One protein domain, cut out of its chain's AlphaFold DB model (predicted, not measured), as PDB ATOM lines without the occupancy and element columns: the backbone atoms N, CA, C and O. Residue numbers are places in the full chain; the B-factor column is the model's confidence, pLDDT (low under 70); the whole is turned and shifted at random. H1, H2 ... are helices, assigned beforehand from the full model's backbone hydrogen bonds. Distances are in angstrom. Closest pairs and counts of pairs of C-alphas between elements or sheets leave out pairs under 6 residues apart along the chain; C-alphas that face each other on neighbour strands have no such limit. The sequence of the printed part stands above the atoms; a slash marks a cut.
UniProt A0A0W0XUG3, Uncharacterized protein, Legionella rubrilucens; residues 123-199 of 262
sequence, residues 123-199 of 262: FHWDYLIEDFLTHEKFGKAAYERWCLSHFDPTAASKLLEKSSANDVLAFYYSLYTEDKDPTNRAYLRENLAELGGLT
ATOM      1  N   PHE A 123     -37.410  41.635 -28.959       70.31
ATOM      2  CA  PHE A 123     -38.499  40.891 -28.359       70.31
ATOM      3  C   PHE A 123     -38.041  39.476 -28.063       70.31
ATOM      4  O   PHE A 123     -37.479  38.811 -28.933       70.31
ATOM      5  N   HIS A 124     -38.316  39.035 -26.844       72.12
ATOM      6  CA  HIS A 124     -37.909  37.737 -26.336       72.12
ATOM      7  C   HIS A 124     -39.122  37.112 -25.639       72.12
ATOM      8  O   HIS A 124     -39.679  37.691 -24.708       72.12
ATOM      9  N   TRP A 125     -39.587  35.968 -26.151       75.44
ATOM     10  CA  TRP A 125     -40.797  35.288 -25.656       75.44
ATOM     11  C   TRP A 125     -40.674  34.858 -24.185       75.44
ATOM     12  O   TRP A 125     -41.675  34.764 -23.486       75.44
ATOM     13  N   ASP A 126     -39.452  34.613 -23.720       72.19
ATOM     14  CA  ASP A 126     -39.072  34.241 -22.354       72.19
ATOM     15  C   ASP A 126     -39.162  35.391 -21.343       72.19
ATOM     16  O   ASP A 126     -39.060  35.153 -20.143       72.19
ATOM     17  N   TYR A 127     -39.402  36.626 -21.793       69.81
ATOM     18  CA  TYR A 127     -39.685  37.750 -20.891       69.81
ATOM     19  C   TYR A 127     -41.141  37.790 -20.418       69.81
ATOM     20  O   TYR A 127     -41.490  38.618 -19.579       69.81
ATOM     21  N   LEU A 128     -41.990  36.907 -20.947       69.94
ATOM     22  CA  LEU A 128     -43.399  36.810 -20.583       69.94
ATOM     23  C   LEU A 128     -43.600  35.794 -19.468       69.94
ATOM     24  O   LEU A 128     -42.922  34.767 -19.416       69.94
ATOM     25  N   ILE A 129     -44.577  36.061 -18.600       71.12
ATOM     26  CA  ILE A 129     -45.000  35.090 -17.594       71.12
ATOM     27  C   ILE A 129     -45.532  33.822 -18.275       71.12
ATOM     28  O   ILE A 129     -46.130  33.876 -19.353       71.12
ATOM     29  N   GLU A 130     -45.314  32.670 -17.642       78.19
ATOM     30  CA  GLU A 130     -45.618  31.354 -18.222       78.19
ATOM     31  C   GLU A 130     -47.100  31.203 -18.610       78.19
ATOM     32  O   GLU A 130     -47.412  30.699 -19.692       78.19
ATOM     33  N   ASP A 131     -48.007  31.726 -17.779       76.19
ATOM     34  CA  ASP A 131     -49.452  31.712 -18.031       76.19
ATOM     35  C   ASP A 131     -49.816  32.446 -19.328       76.19
ATOM     36  O   ASP A 131     -50.632  31.972 -20.121       76.19
ATOM     37  N   PHE A 132     -49.174  33.586 -19.591       73.75
ATOM     38  CA  PHE A 132     -49.401  34.346 -20.814       73.75
ATOM     39  C   PHE A 132     -48.728  33.683 -22.023       73.75
ATOM     40  O   PHE A 132     -49.326  33.576 -23.096       73.75
ATOM     41  N   LEU A 133     -47.508  33.164 -21.844       77.44
ATOM     42  CA  LEU A 133     -46.751  32.467 -22.887       77.44
ATOM     43  C   LEU A 133     -47.494  31.237 -23.431       77.44
ATOM     44  O   LEU A 133     -47.459  30.974 -24.639       77.44
ATOM     45  N   THR A 134     -48.152  30.489 -22.546       82.50
ATOM     46  CA  THR A 134     -48.884  29.255 -22.871       82.50
ATOM     47  C   THR A 134     -50.349  29.496 -23.233       82.50
ATOM     48  O   THR A 134     -51.031  28.571 -23.679       82.50
ATOM     49  N   HIS A 135     -50.833  30.738 -23.120       85.62
ATOM     50  CA  HIS A 135     -52.228  31.074 -23.373       85.62
ATOM     51  C   HIS A 135     -52.658  30.714 -24.804       85.62
ATOM     52  O   HIS A 135     -52.076  31.174 -25.789       85.62
ATOM     53  N   GLU A 136     -53.753  29.965 -24.952       87.56
ATOM     54  CA  GLU A 136     -54.173  29.409 -26.249       87.56
ATOM     55  C   GLU A 136     -54.466  30.464 -27.325       87.56
ATOM     56  O   GLU A 136     -54.286  30.202 -28.515       87.56
ATOM     57  N   LYS A 137     -54.932  31.649 -26.915       86.25
ATOM     58  CA  LYS A 137     -55.258  32.765 -27.821       86.25
ATOM     59  C   LYS A 137     -54.153  33.805 -27.995       86.25
ATOM     60  O   LYS A 137     -54.125  34.470 -29.022       86.25
ATOM     61  N   PHE A 138     -53.288  33.983 -26.999       83.44
ATOM     62  CA  PHE A 138     -52.398  35.152 -26.911       83.44
ATOM     63  C   PHE A 138     -50.924  34.770 -26.776       83.44
ATOM     64  O   PHE A 138     -50.057  35.612 -26.994       83.44
ATOM     65  N   GLY A 139     -50.645  33.513 -26.444       85.38
ATOM     66  CA  GLY A 139     -49.305  32.996 -26.247       85.38
ATOM     67  C   GLY A 139     -48.593  32.643 -27.548       85.38
ATOM     68  O   GLY A 139     -49.107  32.816 -28.660       85.38
ATOM     69  N   LYS A 140     -47.395  32.078 -27.406       87.94
ATOM     70  CA  LYS A 140     -46.487  31.796 -28.527       87.94
ATOM     71  C   LYS A 140     -47.107  30.862 -29.566       87.94
ATOM     72  O   LYS A 140     -47.065  31.156 -30.754       87.94
ATOM     73  N   ALA A 141     -47.764  29.786 -29.138       90.19
ATOM     74  CA  ALA A 141     -48.406  28.851 -30.066       90.19
ATOM     75  C   ALA A 141     -49.518  29.516 -30.905       90.19
ATOM     76  O   ALA A 141     -49.765  29.121 -32.045       90.19
ATOM     77  N   ALA A 142     -50.199  30.530 -30.358       90.81
ATOM     78  CA  ALA A 142     -51.192  31.303 -31.097       90.81
ATOM     79  C   ALA A 142     -50.533  32.185 -32.164       90.81
ATOM     80  O   ALA A 142     -51.002  32.204 -33.304       90.81
ATOM     81  N   TYR A 143     -49.420  32.840 -31.819       90.81
ATOM     82  CA  TYR A 143     -48.596  33.594 -32.764       90.81
ATOM     83  C   TYR A 143     -48.084  32.708 -33.905       90.81
ATOM     84  O   TYR A 143     -48.226  33.059 -35.072       90.81
ATOM     85  N   GLU A 144     -47.558  31.524 -33.591       92.62
ATOM     86  CA  GLU A 144     -47.028  30.606 -34.604       92.62
ATOM     87  C   GLU A 144     -48.117  30.155 -35.588       92.62
ATOM     88  O   GLU A 144     -47.920  30.182 -36.806       92.62
ATOM     89  N   ARG A 145     -49.309  29.811 -35.074       93.44
ATOM     90  CA  ARG A 145     -50.475  29.499 -35.916       93.44
ATOM     91  C   ARG A 145     -50.901  30.684 -36.774       93.44
ATOM     92  O   ARG A 145     -51.268  30.485 -37.930       93.44
ATOM     93  N   TRP A 146     -50.863  31.893 -36.221       94.06
ATOM     94  CA  TRP A 146     -51.174  33.114 -36.957       94.06
ATOM     95  C   TRP A 146     -50.175  33.358 -38.095       94.06
ATOM     96  O   TRP A 146     -50.597  33.611 -39.223       94.06
ATOM     97  N   CYS A 147     -48.873  33.176 -37.855       93.12
ATOM     98  CA  CYS A 147     -47.850  33.279 -38.897       93.12
ATOM     99  C   CYS A 147     -48.108  32.306 -40.055       93.12
ATOM    100  O   CYS A 147     -48.037  32.693 -41.219       93.12
ATOM    101  N   LEU A 148     -48.441  31.053 -39.742       93.25
ATOM    102  CA  LEU A 148     -48.706  30.026 -40.753       93.25
ATOM    103  C   LEU A 148     -50.000  30.266 -41.546       93.25
ATOM    104  O   LEU A 148     -50.116  29.777 -42.667       93.25
ATOM    105  N   SER A 149     -50.975  30.985 -40.982       92.06
ATOM    106  CA  SER A 149     -52.246  31.270 -41.658       92.06
ATOM    107  C   SER A 149     -52.254  32.583 -42.443       92.06
ATOM    108  O   SER A 149     -53.036  32.709 -43.384       92.06
ATOM    109  N   HIS A 150     -51.397  33.544 -42.089       90.00
ATOM    110  CA  HIS A 150     -51.396  34.889 -42.682       90.00
ATOM    111  C   HIS A 150     -50.287  35.123 -43.707       90.00
ATOM    112  O   HIS A 150     -50.363  36.082 -44.479       90.00
ATOM    113  N   PHE A 151     -49.266  34.270 -43.731       91.19
ATOM    114  CA  PHE A 151     -48.110  34.426 -44.605       91.19
ATOM    115  C   PHE A 151     -47.870  33.158 -45.420       91.19
ATOM    116  O   PHE A 151     -48.242  32.056 -45.020       91.19
ATOM    117  N   ASP A 152     -47.227  33.309 -46.579       93.75
ATOM    118  CA  ASP A 152     -46.757  32.151 -47.334       93.75
ATOM    119  C   ASP A 152     -45.717  31.349 -46.519       93.75
ATOM    120  O   ASP A 152     -45.079  31.905 -45.618       93.75
ATOM    121  N   PRO A 153     -45.487  30.061 -46.833       91.25
ATOM    122  CA  PRO A 153     -44.594  29.215 -46.041       91.25
ATOM    123  C   PRO A 153     -43.166  29.759 -45.884       91.25
ATOM    124  O   PRO A 153     -42.535  29.545 -44.850       91.25
ATOM    125  N   THR A 154     -42.648  30.485 -46.881       90.69
ATOM    126  CA  THR A 154     -41.285  31.036 -46.835       90.69
ATOM    127  C   THR A 154     -41.222  32.248 -45.910       90.69
ATOM    128  O   THR A 154     -40.288  32.382 -45.117       90.69
ATOM    129  N   ALA A 155     -42.210  33.136 -46.001       87.12
ATOM    130  CA  ALA A 155     -42.341  34.289 -45.122       87.12
ATOM    131  C   ALA A 155     -42.633  33.865 -43.674       87.12
ATOM    132  O   ALA A 155     -41.984  34.365 -42.753       87.12
ATOM    133  N   ALA A 156     -43.524  32.891 -43.476       90.12
ATOM    134  CA  ALA A 156     -43.828  32.328 -42.166       90.12
ATOM    135  C   ALA A 156     -42.581  31.709 -41.513       90.12
ATOM    136  O   ALA A 156     -42.276  32.042 -40.372       90.12
ATOM    137  N   SER A 157     -41.802  30.896 -42.241       88.56
ATOM    138  CA  SER A 157     -40.560  30.299 -41.711       88.56
ATOM    139  C   SER A 157     -39.588  31.358 -41.188       88.56
ATOM    140  O   SER A 157     -39.070  31.233 -40.083       88.56
ATOM    141  N   LYS A 158     -39.388  32.448 -41.940       87.94
ATOM    142  CA  LYS A 158     -38.500  33.545 -41.522       87.94
ATOM    143  C   LYS A 158     -38.987  34.248 -40.255       87.94
ATOM    144  O   LYS A 158     -38.176  34.574 -39.392       87.94
ATOM    145  N   LEU A 159     -40.296  34.486 -40.146       85.50
ATOM    146  CA  LEU A 159     -40.895  35.100 -38.959       85.50
ATOM    147  C   LEU A 159     -40.741  34.210 -37.723       85.50
ATOM    148  O   LEU A 159     -40.454  34.718 -36.642       85.50
ATOM    149  N   LEU A 160     -40.895  32.895 -37.890       86.44
ATOM    150  CA  LEU A 160     -40.747  31.912 -36.815       86.44
ATOM    151  C   LEU A 160     -39.289  31.750 -36.362       86.44
ATOM    152  O   LEU A 160     -39.038  31.543 -35.177       86.44
ATOM    153  N   GLU A 161     -38.327  31.874 -37.280       84.75
ATOM    154  CA  GLU A 161     -36.894  31.845 -36.957       84.75
ATOM    155  C   GLU A 161     -36.446  33.085 -36.174       84.75
ATOM    156  O   GLU A 161     -35.623  32.979 -35.261       84.75
ATOM    157  N   LYS A 162     -36.951  34.271 -36.541       81.38
ATOM    158  CA  LYS A 162     -36.532  35.538 -35.929       81.38
ATOM    159  C   LYS A 162     -37.650  36.578 -35.935       81.38
ATOM    160  O   LYS A 162     -37.652  37.502 -36.749       81.38
ATOM    161  N   SER A 163     -38.573  36.453 -34.987       77.69
ATOM    162  CA  SER A 163     -39.655  37.420 -34.794       77.69
ATOM    163  C   SER A 163     -39.113  38.724 -34.207       77.69
ATOM    164  O   SER A 163     -38.460  38.720 -33.162       77.69
ATOM    165  N   SER A 164     -39.391  39.859 -34.847       80.31
ATOM    166  CA  SER A 164     -39.140  41.165 -34.238       80.31
ATOM    167  C   SER A 164     -40.278  41.567 -33.298       80.31
ATOM    168  O   SER A 164     -41.411  41.099 -33.422       80.31
ATOM    169  N   ALA A 165     -40.013  42.528 -32.409       78.75
ATOM    170  CA  ALA A 165     -41.043  43.110 -31.550       78.75
ATOM    171  C   ALA A 165     -42.213  43.711 -32.349       78.75
ATOM    172  O   ALA A 165     -43.362  43.673 -31.915       78.75
ATOM    173  N   ASN A 166     -41.932  44.240 -33.544       81.19
ATOM    174  CA  ASN A 166     -42.965  44.774 -34.427       81.19
ATOM    175  C   ASN A 166     -43.811  43.673 -35.085       81.19
ATOM    176  O   ASN A 166     -44.993  43.912 -35.318       81.19
ATOM    177  N   ASP A 167     -43.253  42.487 -35.343       85.12
ATOM    178  CA  ASP A 167     -44.011  41.351 -35.896       85.12
ATOM    179  C   ASP A 167     -44.991  40.795 -34.862       85.12
ATOM    180  O   ASP A 167     -46.149  40.511 -35.164       85.12
ATOM    181  N   VAL A 168     -44.543  40.703 -33.611       83.94
ATOM    182  CA  VAL A 168     -45.384  40.280 -32.487       83.94
ATOM    183  C   VAL A 168     -46.459  41.326 -32.181       83.94
ATOM    184  O   VAL A 168     -47.625  40.988 -31.975       83.94
ATOM    185  N   LEU A 169     -46.120  42.615 -32.248       83.50
ATOM    186  CA  LEU A 169     -47.108  43.686 -32.122       83.50
ATOM    187  C   LEU A 169     -48.147  43.659 -33.261       83.50
ATOM    188  O   LEU A 169     -49.322  43.938 -33.021       83.50
ATOM    189  N   ALA A 170     -47.746  43.285 -34.481       87.56
ATOM    190  CA  ALA A 170     -48.664  43.106 -35.606       87.56
ATOM    191  C   ALA A 170     -49.672  41.972 -35.357       87.56
ATOM    192  O   ALA A 170     -50.858  42.145 -35.642       87.56
ATOM    193  N   PHE A 171     -49.220  40.857 -34.777       89.62
ATOM    194  CA  PHE A 171     -50.086  39.757 -34.355       89.62
ATOM    195  C   PHE A 171     -51.142  40.214 -33.342       89.62
ATOM    196  O   PHE A 171     -52.339  40.038 -33.570       89.62
ATOM    197  N   TYR A 172     -50.727  40.876 -32.258       86.69
ATOM    198  CA  TYR A 172     -51.673  41.355 -31.247       86.69
ATOM    199  C   TYR A 172     -52.629  42.418 -31.782       86.69
ATOM    200  O   TYR A 172     -53.794  42.467 -31.383       86.69
ATOM    201  N   TYR A 173     -52.168  43.245 -32.718       87.56
ATOM    202  CA  TYR A 173     -53.038  44.184 -33.407       87.56
ATOM    203  C   TYR A 173     -54.097  43.471 -34.267       87.56
ATOM    204  O   TYR A 173     -55.269  43.837 -34.180       87.56
ATOM    205  N   SER A 174     -53.725  42.431 -35.025       89.94
ATOM    206  CA  SER A 174     -54.674  41.599 -35.793       89.94
ATOM    207  C   SER A 174     -55.735  40.987 -34.873       89.94
ATOM    208  O   SER A 174     -56.928  41.225 -35.088       89.94
ATOM    209  N   LEU A 175     -55.323  40.360 -33.763       87.94
ATOM    210  CA  LEU A 175     -56.254  39.827 -32.761       87.94
ATOM    211  C   LEU A 175     -57.201  40.895 -32.207       87.94
ATOM    212  O   LEU A 175     -58.406  40.672 -32.129       87.94
ATOM    213  N   TYR A 176     -56.683  42.073 -31.853       85.44
ATOM    214  CA  TYR A 176     -57.504  43.169 -31.340       85.44
ATOM    215  C   TYR A 176     -58.549  43.646 -32.358       85.44
ATOM    216  O   TYR A 176     -59.673  43.991 -31.980       85.44
ATOM    217  N   THR A 177     -58.196  43.678 -33.645       85.81
ATOM    218  CA  THR A 177     -59.118  44.094 -34.710       85.81
ATOM    219  C   THR A 177     -60.173  43.041 -35.042       85.81
ATOM    220  O   THR A 177     -61.321  43.404 -35.311       85.81
ATOM    221  N   GLU A 178     -59.814  41.760 -34.982       87.69
ATOM    222  CA  GLU A 178     -60.674  40.637 -35.370       87.69
ATOM    223  C   GLU A 178     -61.590  40.173 -34.233       87.69
ATOM    224  O   GLU A 178     -62.780  39.923 -34.457       87.69
ATOM    225  N   ASP A 179     -61.072  40.100 -33.005       84.19
ATOM    226  CA  ASP A 179     -61.844  39.692 -31.836       84.19
ATOM    227  C   ASP A 179     -62.793  40.821 -31.435       84.19
ATOM    228  O   ASP A 179     -62.351  41.938 -31.183       84.19
ATOM    229  N   LYS A 180     -64.103  40.559 -31.389       83.44
ATOM    230  CA  LYS A 180     -65.127  41.544 -30.996       83.44
ATOM    231  C   LYS A 180     -65.520  41.445 -29.519       83.44
ATOM    232  O   LYS A 180     -66.289  42.290 -29.060       83.44
ATOM    233  N   ASP A 181     -65.011  40.456 -28.789       86.56
ATOM    234  CA  ASP A 181     -65.295  40.234 -27.374       86.56
ATOM    235  C   ASP A 181     -64.572  41.283 -26.500       86.56
ATOM    236  O   ASP A 181     -63.335  41.352 -26.484       86.56
ATOM    237  N   PRO A 182     -65.317  42.115 -25.745       80.88
ATOM    238  CA  PRO A 182     -64.732  43.115 -24.856       80.88
ATOM    239  C   PRO A 182     -63.812  42.529 -23.779       80.88
ATOM    240  O   PRO A 182     -62.856  43.202 -23.390       80.88
ATOM    241  N   THR A 183     -64.082  41.305 -23.320       83.19
ATOM    242  CA  THR A 183     -63.320  40.621 -22.264       83.19
ATOM    243  C   THR A 183     -61.950  40.216 -22.783       83.19
ATOM    244  O   THR A 183     -60.936  40.589 -22.198       83.19
ATOM    245  N   ASN A 184     -61.905  39.565 -23.949       81.00
ATOM    246  CA  ASN A 184     -60.650  39.201 -24.610       81.00
ATOM    247  C   ASN A 184     -59.817  40.446 -24.945       81.00
ATOM    248  O   ASN A 184     -58.608  40.461 -24.732       81.00
ATOM    249  N   ARG A 185     -60.457  41.532 -25.402       81.75
ATOM    250  CA  ARG A 185     -59.772  42.810 -25.661       81.75
ATOM    251  C   ARG A 185     -59.258  43.499 -24.400       81.75
ATOM    252  O   ARG A 185     -58.315  44.283 -24.491       81.75
ATOM    253  N   ALA A 186     -59.923  43.333 -23.258       78.88
ATOM    254  CA  ALA A 186     -59.450  43.862 -21.978       78.88
ATOM    255  C   ALA A 186     -58.238  43.059 -21.494       78.88
ATOM    256  O   ALA A 186     -57.189  43.654 -21.273       78.88
ATOM    257  N   TYR A 187     -58.355  41.729 -21.486       79.31
ATOM    258  CA  TYR A 187     -57.267  40.816 -21.140       79.31
ATOM    259  C   TYR A 187     -56.030  41.048 -22.017       79.31
ATOM    260  O   TYR A 187     -54.925  41.216 -21.512       79.31
ATOM    261  N   LEU A 188     -56.212  41.163 -23.336       79.06
ATOM    262  CA  LEU A 188     -55.121  41.466 -24.262       79.06
ATOM    263  C   LEU A 188     -54.425  42.793 -23.922       79.06
ATOM    264  O   LEU A 188     -53.205  42.863 -23.975       79.06
ATOM    265  N   ARG A 189     -55.172  43.846 -23.566       74.19
ATOM    266  CA  ARG A 189     -54.590  45.151 -23.203       74.19
ATOM    267  C   ARG A 189     -53.811  45.104 -21.891       74.19
ATOM    268  O   ARG A 189     -52.764  45.734 -21.810       74.19
ATOM    269  N   GLU A 190     -54.314  44.367 -20.907       73.00
ATOM    270  CA  GLU A 190     -53.647  44.160 -19.619       73.00
ATOM    271  C   GLU A 190     -52.330  43.399 -19.800       73.00
ATOM    272  O   GLU A 190     -51.285  43.859 -19.358       73.00
ATOM    273  N   ASN A 191     -52.336  42.310 -20.570       70.12
ATOM    274  CA  ASN A 191     -51.135  41.500 -20.781       70.12
ATOM    275  C   ASN A 191     -50.170  42.101 -21.827       70.12
ATOM    276  O   ASN A 191     -48.977  41.809 -21.828       70.12
ATOM    277  N   LEU A 192     -50.640  43.008 -22.694       70.56
ATOM    278  CA  LEU A 192     -49.762  43.862 -23.507       70.56
ATOM    279  C   LEU A 192     -48.903  44.805 -22.664       70.56
ATOM    280  O   LEU A 192     -47.843  45.220 -23.132       70.56
ATOM    281  N   ALA A 193     -49.315  45.100 -21.427       58.59
ATOM    282  CA  ALA A 193     -48.453  45.763 -20.456       58.59
ATOM    283  C   ALA A 193     -47.248  44.901 -20.075       58.59
ATOM    284  O   ALA A 193     -46.168  45.433 -19.846       58.59
ATOM    285  N   GLU A 194     -47.407  43.578 -20.068       55.25
ATOM    286  CA  GLU A 194     -46.362  42.619 -19.699       55.25
ATOM    287  C   GLU A 194     -45.440  42.286 -20.876       55.25
ATOM    288  O   GLU A 194     -44.227  42.194 -20.699       55.25
ATOM    289  N   LEU A 195     -45.980  42.289 -22.105       56.16
ATOM    290  CA  LEU A 195     -45.191  42.418 -23.345       56.16
ATOM    291  C   LEU A 195     -44.336  43.705 -23.359       56.16
ATOM    292  O   LEU A 195     -43.448  43.849 -24.200       56.16
ATOM    293  N   GLY A 196     -44.610  44.621 -22.421       48.44
ATOM    294  CA  GLY A 196     -44.065  45.958 -22.253       48.44
ATOM    295  C   GLY A 196     -43.543  46.282 -20.845       48.44
ATOM    296  O   GLY A 196     -43.538  47.452 -20.472       48.44
ATOM    297  N   GLY A 197     -42.932  45.326 -20.128       41.47
ATOM    298  CA  GLY A 197     -41.862  45.668 -19.158       41.47
ATOM    299  C   GLY A 197     -40.709  46.489 -19.792       41.47
ATOM    300  O   GLY A 197     -39.778  46.939 -19.125       41.47
ATOM    301  N   LEU A 198     -40.789  46.694 -21.109       42.78
ATOM    302  CA  LEU A 198     -40.059  47.614 -21.958       42.78
ATOM    303  C   LEU A 198     -40.456  49.075 -21.686       42.78
ATOM    304  O   LEU A 198     -41.360  49.637 -22.299       42.78
ATOM    305  N   THR A 199     -39.658  49.734 -20.860       44.22
ATOM    306  CA  THR A 199     -39.343  51.150 -21.069       44.22
ATOM    307  C   THR A 199     -38.905  51.344 -22.531       44.22
ATOM    308  O   THR A 199     -37.847  50.871 -22.946       44.22
TER     309      THR A 199
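AT A GLANCE: This is residues 123 to 199 of the 262 residues of an uncharacterized protein of Legionella rubrilucens (UniProt A0A0W0XUG3). Two helical hairpins set crosswise make this domain: H2 with H3 folded back beside it, and H4 with H5 folded back beside it, H2 and H4 meeting nearly at right angles near the middle. The short H1 sits near the start of H2 and the end of H5, and the turn at residues 178 to 183 sticks out. The printed part has 77 residues with five named helices, H1 to H5 in order, and no named strand; the class is all helix. It is compact, with a radius of gyration of the C-alphas of 12.2 A, and spans 34 by 28 by 21 A.

HOW THE PARTS SIT: H1, residues 130 to 133, is close to but not clearly touching H2, residues 140 to 150; their closest C-alphas, Leu 133 and Lys 140, are 5.7 A apart. H2 and H3, residues 153 to 161, form a helical hairpin and touch at a shallow tilt of 23 degrees, opposite ways; their closest C-alphas, Cys 147 and Ala 156, are 5.3 A apart. H4, residues 165 to 178, only just touches H2, with 3 pairs of C-alphas within 8 A and with its residues 168 to 171 alone; they are about perpendicular at 75 degrees, and the closest C-alphas, Tyr 143 and Phe 171, are 6.5 A apart. H4 and H5, residues 182 to 192, form a helical hairpin and only just touch, with 3 such pairs and with residues 172 to 176 of H4 alone; they run opposite ways at a shallow tilt of 10 degrees, the closest C-alphas being Tyr 176 and Arg 185 at 6.1 A. H3 and H5 are apart. Every O i to N i+4 pair is within hydrogen-bond range in H2, H3, H4 and H5; H1 is too short for one.

IN THESE COORDINATES: H1 begins at C-alpha 130 (-45.618, 31.354, -18.222) and is 4.9 A long. H2 is 15.3 A, H3 12.2 A, H4 20.2 A and H5 15.0 A long from first to last C-alpha; H5 ends at C-alpha 192 (-49.762, 43.862, -23.507).

THE WHOLE: The two farthest C-alphas, those of Thr 154 and Thr 183, are 34.4 A apart. The printed part has no cut and no long link. Residues 127 to 128 and 193 to 199 have pLDDT under 70.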